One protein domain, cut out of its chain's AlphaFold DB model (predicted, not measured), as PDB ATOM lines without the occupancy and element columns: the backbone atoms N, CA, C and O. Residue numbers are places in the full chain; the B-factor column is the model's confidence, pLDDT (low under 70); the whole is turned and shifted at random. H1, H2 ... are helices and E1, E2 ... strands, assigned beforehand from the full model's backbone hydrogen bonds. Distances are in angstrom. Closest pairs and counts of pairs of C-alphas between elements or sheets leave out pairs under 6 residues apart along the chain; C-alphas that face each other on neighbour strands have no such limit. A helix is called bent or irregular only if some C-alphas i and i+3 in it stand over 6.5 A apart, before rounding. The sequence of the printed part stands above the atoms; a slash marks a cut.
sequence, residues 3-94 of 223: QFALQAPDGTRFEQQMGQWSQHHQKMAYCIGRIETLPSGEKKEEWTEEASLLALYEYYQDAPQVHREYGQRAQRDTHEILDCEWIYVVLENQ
ATOM      1  N   GLN A   3     -56.197  -2.814  16.910       77.69
ATOM      2  CA  GLN A   3     -55.665  -3.075  18.243       77.69
ATOM      3  C   GLN A   3     -54.139  -3.124  18.204       77.69
ATOM      4  O   GLN A   3     -53.538  -4.003  17.586       77.69
ATOM      5  N   PHE A   4     -53.522  -2.176  18.897       77.19
ATOM      6  CA  PHE A   4     -52.092  -2.159  19.155       77.19
ATOM      7  C   PHE A   4     -51.852  -2.687  20.553       77.19
ATOM      8  O   PHE A   4     -52.627  -2.382  21.458       77.19
ATOM      9  N   ALA A   5     -50.800  -3.474  20.731       79.88
ATOM     10  CA  ALA A   5     -50.433  -3.953  22.043       79.88
ATOM     11  C   ALA A   5     -48.930  -3.913  22.276       79.88
ATOM     12  O   ALA A   5     -48.125  -4.019  21.352       79.88
ATOM     13  N   LEU A   6     -48.583  -3.813  23.548       74.12
ATOM     14  CA  LEU A   6     -47.268  -4.136  24.061       74.12
ATOM     15  C   LEU A   6     -47.446  -5.241  25.093       74.12
ATOM     16  O   LEU A   6     -48.258  -5.109  26.010       74.12
ATOM     17  N   GLN A   7     -46.698  -6.328  24.933       70.25
ATOM     18  CA  GLN A   7     -46.640  -7.394  25.920       70.25
ATOM     19  C   GLN A   7     -45.292  -7.354  26.636       70.25
ATOM     20  O   GLN A   7     -44.231  -7.473  26.026       70.25
ATOM     21  N   ALA A   8     -45.362  -7.194  27.946       62.66
ATOM     22  CA  ALA A   8     -44.264  -7.343  28.876       62.66
ATOM     23  C   ALA A   8     -43.750  -8.798  28.928       62.66
ATOM     24  O   ALA A   8     -44.559  -9.728  28.838       62.66
ATOM     25  N   PRO A   9     -42.447  -9.034  29.180       58.50
ATOM     26  CA  PRO A   9     -41.904 -10.362  29.473       58.50
ATOM     27  C   PRO A   9     -42.576 -11.093  30.645       58.50
ATOM     28  O   PRO A   9     -42.580 -12.321  30.665       58.50
ATOM     29  N   ASP A  10     -43.159 -10.368  31.605       61.09
ATOM     30  CA  ASP A  10     -43.924 -10.952  32.717       61.09
ATOM     31  C   ASP A  10     -45.389 -11.282  32.367       61.09
ATOM     32  O   ASP A  10     -46.130 -11.803  33.201       61.09
ATOM     33  N   GLY A  11     -45.802 -11.019  31.123       64.44
ATOM     34  CA  GLY A  11     -47.145 -11.280  30.616       64.44
ATOM     35  C   GLY A  11     -48.121 -10.110  30.747       64.44
ATOM     36  O   GLY A  11     -49.233 -10.217  30.229       64.44
ATOM     37  N   THR A  12     -47.732  -8.993  31.372       65.44
ATOM     38  CA  THR A  12     -48.548  -7.768  31.418       65.44
ATOM     39  C   THR A  12     -48.783  -7.228  30.004       65.44
ATOM     40  O   THR A  12     -47.849  -7.087  29.218       65.44
ATOM     41  N   ARG A  13     -50.031  -6.920  29.645       70.25
ATOM     42  CA  ARG A  13     -50.377  -6.436  28.301       70.25
ATOM     43  C   ARG A  13     -51.021  -5.063  28.385       70.25
ATOM     44  O   ARG A  13     -52.000  -4.884  29.104       70.25
ATOM     45  N   PHE A  14     -50.484  -4.119  27.627       70.81
ATOM     46  CA  PHE A  14     -51.152  -2.857  27.340       70.81
ATOM     47  C   PHE A  14     -51.740  -2.929  25.945       70.81
ATOM     48  O   PHE A  14     -51.072  -3.390  25.021       70.81
ATOM     49  N   GLU A  15     -52.983  -2.490  25.800       78.81
ATOM     50  CA  GLU A  15     -53.704  -2.519  24.538       78.81
ATOM     51  C   GLU A  15     -54.350  -1.164  24.289       78.81
ATOM     52  O   GLU A  15     -54.973  -0.588  25.180       78.81
ATOM     53  N   GLN A  16     -54.252  -0.680  23.057       70.00
ATOM     54  CA  GLN A  16     -54.889   0.556  22.646       70.00
ATOM     55  C   GLN A  16     -55.620   0.363  21.327       70.00
ATOM     56  O   GLN A  16     -55.097  -0.214  20.371       70.00
ATOM     57  N   GLN A  17     -56.856   0.858  21.284       71.12
ATOM     58  CA  GLN A  17     -57.630   0.897  20.055       71.12
ATOM     59  C   GLN A  17     -57.354   2.196  19.313       71.12
ATOM     60  O   GLN A  17     -57.531   3.290  19.844       71.12
ATOM     61  N   MET A  18     -56.970   2.059  18.055       65.56
ATOM     62  CA  MET A  18     -56.639   3.163  17.167       65.56
ATOM     63  C   MET A  18     -57.638   3.207  16.003       65.56
ATOM     64  O   MET A  18     -58.352   2.238  15.716       65.56
ATOM     65  N   GLY A  19     -57.726   4.357  15.334       52.53
ATOM     66  CA  GLY A  19     -58.593   4.522  14.164       52.53
ATOM     67  C   GLY A  19     -58.206   3.578  13.018       52.53
ATOM     68  O   GLY A  19     -57.086   3.079  12.972       52.53
ATOM     69  N   GLN A  20     -59.118   3.348  12.065       55.31
ATOM     70  CA  GLN A  20     -58.872   2.451  10.914       55.31
ATOM     71  C   GLN A  20     -57.622   2.826  10.102       55.31
ATOM     72  O   GLN A  20     -56.975   1.952   9.544       55.31
ATOM     73  N   TRP A  21     -57.237   4.106  10.087       54.97
ATOM     74  CA  TRP A  21     -56.030   4.589   9.410       54.97
ATOM     75  C   TRP A  21     -54.748   3.867   9.859       54.97
ATOM     76  O   TRP A  21     -53.839   3.672   9.060       54.97
ATOM     77  N   SER A  22     -54.694   3.423  11.117       54.38
ATOM     78  CA  SER A  22     -53.515   2.780  11.709       54.38
ATOM     79  C   SER A  22     -53.308   1.326  11.269       54.38
ATOM     80  O   SER A  22     -52.272   0.741  11.569       54.38
ATOM     81  N   GLN A  23     -54.251   0.733  10.523       64.00
ATOM     82  CA  GLN A  23     -54.176  -0.670  10.087       64.00
ATOM     83  C   GLN A  23     -52.939  -0.968   9.228       64.00
ATOM     84  O   GLN A  23     -52.457  -2.094   9.205       64.00
ATOM     85  N   HIS A  24     -52.409   0.053   8.554       60.12
ATOM     86  CA  HIS A  24     -51.255  -0.051   7.665       60.12
ATOM     87  C   HIS A  24     -49.909   0.054   8.395       60.12
ATOM     88  O   HIS A  24     -48.860  -0.068   7.765       60.12
ATOM     89  N   HIS A  25     -49.911   0.291   9.707       59.12
ATOM     90  CA  HIS A  25     -48.693   0.402  10.498       59.12
ATOM     91  C   HIS A  25     -48.440  -0.892  11.263       59.12
ATOM     92  O   HIS A  25     -49.283  -1.340  12.039       59.12
ATOM     93  N   GLN A  26     -47.256  -1.475  11.068       75.12
ATOM     94  CA  GLN A  26     -46.798  -2.627  11.846       75.12
ATOM     95  C   GLN A  26     -46.530  -2.234  13.304       75.12
ATOM     96  O   GLN A  26     -46.817  -2.989  14.232       75.12
ATOM     97  N   LYS A  27     -45.976  -1.035  13.502       80.62
ATOM     98  CA  LYS A  27     -45.611  -0.477  14.802       80.62
ATOM     99  C   LYS A  27     -46.026   0.982  14.875       80.62
ATOM    100  O   LYS A  27     -46.050   1.661  13.853       80.62
ATOM    101  N   MET A  28     -46.313   1.469  16.075       72.81
ATOM    102  CA  MET A  28     -46.528   2.892  16.322       72.81
ATOM    103  C   MET A  28     -45.830   3.329  17.597       72.81
ATOM    104  O   MET A  28     -45.931   2.665  18.625       72.81
ATOM    105  N   ALA A  29     -45.141   4.461  17.519       78.69
ATOM    106  CA  ALA A  29     -44.521   5.100  18.664       78.69
ATOM    107  C   ALA A  29     -45.545   5.996  19.371       78.69
ATOM    108  O   ALA A  29     -46.178   6.845  18.746       78.69
ATOM    109  N   TYR A  30     -45.699   5.810  20.676       74.75
ATOM    110  CA  TYR A  30     -46.535   6.641  21.528       74.75
ATOM    111  C   TYR A  30     -45.644   7.475  22.442       74.75
ATOM    112  O   TYR A  30     -44.841   6.916  23.184       74.75
ATOM    113  N   CYS A  31     -45.765   8.802  22.390       80.62
ATOM    114  CA  CYS A  31     -44.979   9.694  23.242       80.62
ATOM    115  C   CYS A  31     -45.492   9.614  24.683       80.62
ATOM    116  O   CYS A  31     -46.666   9.875  24.948       80.62
ATOM    117  N   ILE A  32     -44.613   9.236  25.603       85.00
ATOM    118  CA  ILE A  32     -44.928   9.048  27.024       85.00
ATOM    119  C   ILE A  32     -44.299  10.118  27.909       85.00
ATOM    120  O   ILE A  32     -44.760  10.325  29.029       85.00
ATOM    121  N   GLY A  33     -43.275  10.811  27.415       86.19
ATOM    122  CA  GLY A  33     -42.614  11.860  28.168       86.19
ATOM    123  C   GLY A  33     -41.720  12.742  27.316       86.19
ATOM    124  O   GLY A  33     -41.318  12.385  26.208       86.19
ATOM    125  N   ARG A  34     -41.413  13.914  27.860       90.88
ATOM    126  CA  ARG A  34     -40.478  14.884  27.302       90.88
ATOM    127  C   ARG A  34     -39.626  15.464  28.420       90.88
ATOM    128  O   ARG A  34     -40.153  15.854  29.460       90.88
ATOM    129  N   ILE A  35     -38.329  15.577  28.173       93.81
ATOM    130  CA  ILE A  35     -37.387  16.270  29.048       93.81
ATOM    131  C   ILE A  35     -36.861  17.482  28.286       93.81
ATOM    132  O   ILE A  35     -36.228  17.338  27.245       93.81
ATOM    133  N   GLU A  36     -37.139  18.677  28.793       92.19
ATOM    134  CA  GLU A  36     -36.668  19.943  28.230       92.19
ATOM    135  C   GLU A  36     -35.477  20.453  29.038       92.19
ATOM    136  O   GLU A  36     -35.534  20.496  30.268       92.19
ATOM    137  N   THR A  37     -34.417  20.889  28.360       92.50
ATOM    138  CA  THR A  37     -33.304  21.602  28.999       92.50
ATOM    139  C   THR A  37     -33.543  23.101  28.870       92.50
ATOM    140  O   THR A  37     -33.521  23.652  27.772       92.50
ATOM    141  N   LEU A  38     -33.813  23.763  29.995       88.25
ATOM    142  CA  LEU A  38     -34.049  25.205  30.054       88.25
ATOM    143  C   LEU A  38     -32.739  25.990  29.852       88.25
ATOM    144  O   LEU A  38     -31.662  25.449  30.108       88.25
ATOM    145  N   PRO A  39     -32.792  27.293  29.505       83.69
ATOM    146  CA  PRO A  39     -31.588  28.118  29.352       83.69
ATOM    147  C   PRO A  39     -30.729  28.210  30.625       83.69
ATOM    148  O   PRO A  39     -29.528  28.460  30.559       83.69
ATOM    149  N   SER A  40     -31.335  27.986  31.797       88.00
ATOM    150  CA  SER A  40     -30.649  27.888  33.092       88.00
ATOM    151  C   SER A  40     -29.839  26.595  33.269       88.00
ATOM    152  O   SER A  40     -29.084  26.484  34.235       88.00
ATOM    153  N   GLY A  41     -30.010  25.612  32.381       88.25
ATOM    154  CA  GLY A  41     -29.507  24.244  32.518       88.25
ATOM    155  C   GLY A  41     -30.404  23.329  33.362       88.25
ATOM    156  O   GLY A  41     -30.084  22.154  33.533       88.25
ATOM    157  N   GLU A  42     -31.517  23.837  33.897       92.50
ATOM    158  CA  GLU A  42     -32.502  23.029  34.620       92.50
ATOM    159  C   GLU A  42     -33.262  22.109  33.657       92.50
ATOM    160  O   GLU A  42     -33.637  22.516  32.556       92.50
ATOM    161  N   LYS A  43     -33.510  20.867  34.086       93.56
ATOM    162  CA  LYS A  43     -34.337  19.919  33.340       93.56
ATOM    163  C   LYS A  43     -35.784  20.016  33.798       93.56
ATOM    164  O   LYS A  43     -36.071  19.834  34.980       93.56
ATOM    165  N   LYS A  44     -36.690  20.256  32.856       92.56
ATOM    166  CA  LYS A  44     -38.132  20.208  33.074       92.56
ATOM    167  C   LYS A  44     -38.693  18.955  32.422       92.56
ATOM    168  O   LYS A  44     -38.574  18.780  31.213       92.56
ATOM    169  N   GLU A  45     -39.332  18.113  33.217       93.44
ATOM    170  CA  GLU A  45     -39.940  16.875  32.739       93.44
ATOM    171  C   GLU A  45     -41.457  17.030  32.610       93.44
ATOM    172  O   GLU A  45     -42.116  17.618  33.469       93.44
ATOM    173  N   GLU A  46     -42.011  16.499  31.529       88.56
ATOM    174  CA  GLU A  46     -43.444  16.403  31.283       88.56
ATOM    175  C   GLU A  46     -43.761  14.965  30.885       88.56
ATOM    176  O   GLU A  46     -43.151  14.426  29.965       88.56
ATOM    177  N   TRP A  47     -44.710  14.347  31.576       86.69
ATOM    178  CA  TRP A  47     -45.051  12.937  31.425       86.69
ATOM    179  C   TRP A  47     -46.529  12.791  31.060       86.69
ATOM    180  O   TRP A  47     -47.346  13.644  31.409       86.69
ATOM    181  N   THR A  48     -46.883  11.720  30.351       81.19
ATOM    182  CA  THR A  48     -48.288  11.391  30.071       81.19
ATOM    183  C   THR A  48     -49.062  11.136  31.367       81.19
ATOM    184  O   THR A  48     -48.515  10.588  32.316       81.19
ATOM    185  N   GLU A  49     -50.348  11.489  31.415       79.31
ATOM    186  CA  GLU A  49     -51.221  11.178  32.561       79.31
ATOM    187  C   GLU A  49     -51.718   9.716  32.552       79.31
ATOM    188  O   GLU A  49     -52.336   9.252  33.511       79.31
ATOM    189  N   GLU A  50     -51.451   8.969  31.475       77.38
ATOM    190  CA  GLU A  50     -51.915   7.594  31.306       77.38
ATOM    191  C   GLU A  50     -51.097   6.622  32.174       77.38
ATOM    192  O   GLU A  50     -50.026   6.142  31.789       77.38
ATOM    193  N   ALA A  51     -51.622   6.300  33.358       74.94
ATOM    194  CA  ALA A  51     -50.932   5.505  34.377       74.94
ATOM    195  C   ALA A  51     -50.401   4.149  33.875       74.94
ATOM    196  O   ALA A  51     -49.342   3.703  34.313       74.94
ATOM    197  N   SER A  52     -51.095   3.486  32.945       71.12
ATOM    198  CA  SER A  52     -50.637   2.212  32.377       71.12
ATOM    199  C   SER A  52     -49.419   2.357  31.464       71.12
ATOM    200  O   SER A  52     -48.585   1.456  31.425       71.12
ATOM    201  N   LEU A  53     -49.289   3.479  30.750       71.31
ATOM    202  CA  LEU A  53     -48.112   3.765  29.926       71.31
ATOM    203  C   LEU A  53     -46.915   4.173  30.786       71.31
ATOM    204  O   LEU A  53     -45.795   3.752  30.503       71.31
ATOM    205  N   LEU A  54     -47.156   4.926  31.862       77.31
ATOM    206  CA  LEU A  54     -46.117   5.245  32.843       77.31
ATOM    207  C   LEU A  54     -45.604   3.997  33.556       77.31
ATOM    208  O   LEU A  54     -44.398   3.789  33.606       77.31
ATOM    209  N   ALA A  55     -46.499   3.127  34.031       74.06
ATOM    210  CA  ALA A  55     -46.109   1.873  34.670       74.06
ATOM    211  C   ALA A  55     -45.277   0.987  33.728       74.06
ATOM    212  O   ALA A  55     -44.323   0.345  34.160       74.06
ATOM    213  N   LEU A  56     -45.604   0.976  32.431       70.88
ATOM    214  CA  LEU A  56     -44.788   0.300  31.424       70.88
ATOM    215  C   LEU A  56     -43.417   0.954  31.264       70.88
ATOM    216  O   LEU A  56     -42.415   0.249  31.265       70.88
ATOM    217  N   TYR A  57     -43.345   2.277  31.146       77.44
ATOM    218  CA  TYR A  57     -42.069   2.981  31.052       77.44
ATOM    219  C   TYR A  57     -41.165   2.724  32.259       77.44
ATOM    220  O   TYR A  57     -40.003   2.375  32.084       77.44
ATOM    221  N   GLU A  58     -41.701   2.839  33.474       76.12
ATOM    222  CA  GLU A  58     -40.954   2.618  34.716       76.12
ATOM    223  C   GLU A  58     -40.390   1.196  34.799       76.12
ATOM    224  O   GLU A  58     -39.288   0.983  35.304       76.12
ATOM    225  N   TYR A  59     -41.120   0.220  34.261       70.50
ATOM    226  CA  TYR A  59     -40.703  -1.178  34.250       70.50
ATOM    227  C   TYR A  59     -39.760  -1.526  33.081       70.50
ATOM    228  O   TYR A  59     -39.032  -2.517  33.150       70.50
ATOM    229  N   TYR A  60     -39.744  -0.712  32.017       70.25
ATOM    230  CA  TYR A  60     -39.045  -0.970  30.751       70.25
ATOM    231  C   TYR A  60     -38.131   0.174  30.293       70.25
ATOM    232  O   TYR A  60     -37.824   0.256  29.106       70.25
ATOM    233  N   GLN A  61     -37.654   1.033  31.197       71.38
ATOM    234  CA  GLN A  61     -36.832   2.208  30.860       71.38
ATOM    235  C   GLN A  61     -35.605   1.889  29.972       71.38
ATOM    236  O   GLN A  61     -35.175   2.744  29.198       71.38
ATOM    237  N   ASP A  62     -35.087   0.658  30.074       69.00
ATOM    238  CA  ASP A  62     -33.912   0.136  29.363       69.00
ATOM    239  C   ASP A  62     -34.282  -0.875  28.256       69.00
ATOM    240  O   ASP A  62     -33.416  -1.524  27.665       69.00
ATOM    241  N   ALA A  63     -35.574  -1.075  27.998       66.62
ATOM    242  CA  ALA A  63     -36.047  -2.044  27.025       66.62
ATOM    243  C   ALA A  63     -35.983  -1.471  25.600       66.62
ATOM    244  O   ALA A  63     -36.204  -0.276  25.400       66.62
ATOM    245  N   PRO A  64     -35.767  -2.315  24.574       66.31
ATOM    246  CA  PRO A  64     -35.667  -1.865  23.183       66.31
ATOM    247  C   PRO A  64     -36.950  -1.212  22.641       66.31
ATOM    248  O   PRO A  64     -36.922  -0.594  21.580       66.31
ATOM    249  N   GLN A  65     -38.080  -1.362  23.335       72.75
ATOM    250  CA  GLN A  65     -39.358  -0.742  22.986       72.75
ATOM    251  C   GLN A  65     -39.462   0.718  23.442       72.75
ATOM    252  O   GLN A  65     -40.372   1.414  22.991       72.75
ATOM    253  N   VAL A  66     -38.554   1.183  24.309       80.56
ATOM    254  CA  VAL A  66     -38.444   2.592  24.677       80.56
ATOM    255  C   VAL A  66     -37.466   3.267  23.725       80.56
ATOM    256  O   VAL A  66     -36.275   2.964  23.703       80.56
ATOM    257  N   HIS A  67     -37.982   4.191  22.920       83.44
ATOM    258  CA  HIS A  67     -37.189   4.981  21.991       83.44
ATOM    259  C   HIS A  67     -37.006   6.396  22.535       83.44
ATOM    260  O   HIS A  67     -37.970   7.025  22.972       83.44
ATOM    261  N   ARG A  68     -35.768   6.889  22.503       86.25
ATOM    262  CA  ARG A  68     -35.420   8.262  22.873       86.25
ATOM    263  C   ARG A  68     -34.995   9.006  21.622       86.25
ATOM    264  O   ARG A  68     -34.104   8.549  20.910       86.25
ATOM    265  N   GLU A  69     -35.621  10.144  21.386       83.62
ATOM    266  CA  GLU A  69     -35.303  11.031  20.274       83.62
ATOM    267  C   GLU A  69     -34.809  12.360  20.835       83.62
ATOM    268  O   GLU A  69     -35.451  12.945  21.709       83.62
ATOM    269  N   TYR A  70     -33.666  12.832  20.344       86.69
ATOM    270  CA  TYR A  70     -33.103  14.123  20.726       86.69
ATOM    271  C   TYR A  70     -33.330  15.134  19.613       86.69
ATOM    272  O   TYR A  70     -33.105  14.843  18.441       86.69
ATOM    273  N   GLY A  71     -33.711  16.347  19.988       82.12
ATOM    274  CA  GLY A  71     -33.878  17.440  19.043       82.12
ATOM    275  C   GLY A  71     -34.229  18.737  19.746       82.12
ATOM    276  O   GLY A  71     -33.947  18.912  20.929       82.12
ATOM    277  N   GLN A  72     -34.821  19.668  19.009       82.19
ATOM    278  CA  GLN A  72     -35.061  21.022  19.490       82.19
ATOM    279  C   GLN A  72     -36.534  21.396  19.362       82.19
ATOM    280  O   GLN A  72     -37.192  21.045  18.385       82.19
ATOM    281  N   ARG A  73     -37.058  22.120  20.356       75.94
ATOM    282  CA  ARG A  73     -38.426  22.647  20.348       75.94
ATOM    283  C   ARG A  73     -38.415  24.147  20.576       75.94
ATOM    284  O   ARG A  73     -37.883  24.616  21.578       75.94
ATOM    285  N   ALA A  74     -39.081  24.885  19.697       73.50
ATOM    286  CA  ALA A  74     -39.380  26.287  19.940       73.50
ATOM    287  C   ALA A  74     -40.545  26.414  20.936       73.50
ATOM    288  O   ALA A  74     -41.635  25.876  20.719       73.50
ATOM    289  N   GLN A  75     -40.342  27.142  22.030       67.44
ATOM    290  CA  GLN A  75     -41.439  27.545  22.904       67.44
ATOM    291  C   GLN A  75     -42.309  28.590  22.198       67.44
ATOM    292  O   GLN A  75     -41.818  29.609  21.722       67.44
ATOM    293  N   ARG A  76     -43.624  28.353  22.153       56.97
ATOM    294  CA  ARG A  76     -44.572  29.211  21.423       56.97
ATOM    295  C   ARG A  76     -44.606  30.654  21.931       56.97
ATOM    296  O   ARG A  76     -44.769  31.563  21.125       56.97
ATOM    297  N   ASP A  77     -44.478  30.840  23.241       69.50
ATOM    298  CA  ASP A  77     -44.685  32.143  23.881       69.50
ATOM    299  C   ASP A  77     -43.402  32.981  23.953       69.50
ATOM    300  O   ASP A  77     -43.456  34.207  23.909       69.50
ATOM    301  N   THR A  78     -42.247  32.325  24.064       74.50
ATOM    302  CA  THR A  78     -40.941  32.981  24.241       74.50
ATOM    303  C   THR A  78     -40.085  32.947  22.978       74.50
ATOM    304  O   THR A  78     -39.122  33.701  22.882       74.50
ATOM    305  N   HIS A  79     -40.430  32.093  22.006       72.88
ATOM    306  CA  HIS A  79     -39.622  31.768  20.825       72.88
ATOM    307  C   HIS A  79     -38.227  31.212  21.148       72.88
ATOM    308  O   HIS A  79     -37.369  31.139  20.269       72.88
ATOM    309  N   GLU A  80     -37.993  30.794  22.392       77.00
ATOM    310  CA  GLU A  80     -36.744  30.154  22.789       77.00
ATOM    311  C   GLU A  80     -36.672  28.738  22.220       77.00
ATOM    312  O   GLU A  80     -37.647  27.984  22.268       77.00
ATOM    313  N   ILE A  81     -35.505  28.383  21.690       76.12
ATOM    314  CA  ILE A  81     -35.207  27.031  21.224       76.12
ATOM    315  C   ILE A  81     -34.641  26.257  22.410       76.12
ATOM    316  O   ILE A  81     -33.619  26.648  22.971       76.12
ATOM    317  N   LEU A  82     -35.316  25.175  22.787       79.38
ATOM    318  CA  LEU A  82     -34.906  24.303  23.881       79.38
ATOM    319  C   LEU A  82     -34.496  22.941  23.351       79.38
ATOM    320  O   LEU A  82     -35.219  22.345  22.548       79.38
ATOM    321  N   ASP A  83     -33.391  22.419  23.869       86.44
ATOM    322  CA  ASP A  83     -33.025  21.029  23.644       86.44
ATOM    323  C   ASP A  83     -34.024  20.127  24.372       86.44
ATOM    324  O   ASP A  83     -34.327  20.310  25.559       86.44
ATOM    325  N   CYS A  84     -34.563  19.169  23.635       85.69
ATOM    326  CA  CYS A  84     -35.609  18.270  24.074       85.69
ATOM    327  C   CYS A  84     -35.198  16.824  23.832       85.69
ATOM    328  O   CYS A  84     -34.628  16.468  22.800       85.69
ATOM    329  N   GLU A  85     -35.548  15.987  24.793       90.44
ATOM    330  CA  GLU A  85     -35.511  14.541  24.677       90.44
ATOM    331  C   GLU A  85     -36.952  14.039  24.750       90.44
ATOM    332  O   GLU A  85     -37.624  14.216  25.768       90.44
ATOM    333  N   TRP A  86     -37.444  13.451  23.663       85.50
ATOM    334  CA  TRP A  86     -38.749  12.803  23.619       85.50
ATOM    335  C   TRP A  86     -38.594  11.317  23.879       85.50
ATOM    336  O   TRP A  86     -37.693  10.664  23.356       85.50
ATOM    337  N   ILE A  87     -39.493  10.791  24.696       87.12
ATOM    338  CA  ILE A  87     -39.480   9.408  25.137       87.12
ATOM    339  C   ILE A  87     -40.747   8.764  24.602       87.12
ATOM    340  O   ILE A  87     -41.861   9.207  24.896       87.12
ATOM    341  N   TYR A  88     -40.570   7.707  23.822       82.94
ATOM    342  CA  TYR A  88     -41.649   6.981  23.178       82.94
ATOM    343  C   TYR A  88     -41.658   5.522  23.598       82.94
ATOM    344  O   TYR A  88     -40.610   4.917  23.801       82.94
ATOM    345  N   VAL A  89     -42.850   4.937  23.637       80.31
ATOM    346  CA  VAL A  89     -43.052   3.491  23.716       80.31
ATOM    347  C   VAL A  89     -43.585   3.006  22.380       80.31
ATOM    348  O   VAL A  89     -44.572   3.532  21.869       80.31
ATOM    349  N   VAL A  90     -42.937   1.999  21.808       81.31
ATOM    350  CA  VAL A  90     -43.353   1.404  20.540       81.31
ATOM    351  C   VAL A  90     -44.351   0.276  20.799       81.31
ATOM    352  O   VAL A  90     -44.023  -0.726  21.430       81.31
ATOM    353  N   LEU A  91     -45.569   0.439  20.289       77.31
ATOM    354  CA  LEU A  91     -46.638  -0.556  20.318       77.31
ATOM    355  C   LEU A  91     -46.672  -1.337  19.003       77.31
ATOM    356  O   LEU A  91     -46.459  -0.763  17.932       77.31
ATOM    357  N   GLU A  92     -47.010  -2.623  19.061       80.62
ATOM    358  CA  GLU A  92     -47.099  -3.492  17.885       80.62
ATOM    359  C   GLU A  92     -48.557  -3.749  17.499       80.62
ATOM    360  O   GLU A  92     -49.394  -4.100  18.338       80.62
ATOM    361  N   ASN A  93     -48.870  -3.591  16.215       77.75
ATOM    362  CA  ASN A  93     -50.191  -3.882  15.678       77.75
ATOM    363  C   ASN A  93     -50.423  -5.395  15.661       77.75
ATOM    364  O   ASN A  93     -49.779  -6.136  14.921       77.75
ATOM    365  N   GLN A  94     -51.374  -5.849  16.472       81.12
ATOM    366  CA  GLN A  94     -51.648  -7.275  16.667       81.12
ATOM    367  C   GLN A  94     -52.396  -7.906  15.489       81.12
ATOM    368  O   GLN A  94     -52.470  -9.126  15.385       81.12
TER     369      GLN A  94
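This is residues 3 to 94 of the 223 residues of an uncharacterized protein of Listeria fleischmannii FSL S10-1203 (UniProt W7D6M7). One strongly twisted sheet of antiparallel strands, with the long strands E3 and E6 in its middle, curls round the helix H2. The hairpin E1 and E2 sits at one end of it, joined through E6, and the turns of the hairpins E3 and E4, and E5 and E6, are at the other. The small helix H1 only grazes the sheet. The printed part has 92 residues, with six named strands and two named helices; along the chain E1 and E2 come first, then H1, then E3 and E4, then H2, and last E5 and E6; the strands make one branched sheet with the antiparallel neighbour pairs E1 and E2, E1 and E6, E3 and E4, E3 and E6, and E5 and E6, and the class is mixed, helices and strands. It is only just loose, close to compact, with a radius of gyration of the C-alphas of 15.2 A and spans of 43 by 30 by 21 A.

E1, residues 3 to 7, and E2, residues 13 to 18, form an antiparallel hairpin, with N 4 and O 16 at 2.9 A. H1, residues 20 to 24, is irregular, but only just: C-alphas 21 and 24 are 6.9 A apart. E3, residues 27 to 37, bends by 54 degrees at residue 32. It forms an antiparallel hairpin with E4, residues 43 to 47, with N 34 and O 46 at 2.8 A. The sheet curls round H2, residues 51 to 60; the closest C-alphas of H2 and E3 are those of Leu 53 and Ile 32, 6.8 A apart. E5, residues 66 to 74, bends by 58 degrees at residue 71 and forms an antiparallel hairpin with E6, residues 81 to 93, with N 67 and O 88 at 2.9 A. E6 has three neighbours: E1 and E5 lie on one side of it and E3 on the other side. N 5 and O 92 are 2.8 A apart, and N 35 and O 85 are 2.9 A apart. H1 and H2 are apart. Every O i to N i+4 pair in H2 is within hydrogen-bond range; in H1 it is 0 of 1, with 1 of 2 O i to N i+3 pairs within range.

E1 begins at C-alpha 3, (-55.665, -3.075, 18.243). From first to last C-alpha, E2 is 16.0 A long, E3 29.0 A, H2 14.0 A, E5 24.2 A and E6 34.8 A. H2 begins at C-alpha 51, (-50.932, 5.505, 34.377). E6 ends at C-alpha 93, (-50.191, -3.882, 15.678).

The two C-alphas farthest apart are those of Gly 11 and Thr 78, at 45.1 A. The printed part has no cut; the link from E5 to E6 is short and the other links are tight. The mean pLDDT of the printed part is 76.5, and residues 8 to 12, 18 to 25, 62 to 64 and 75 to 77 are under 70.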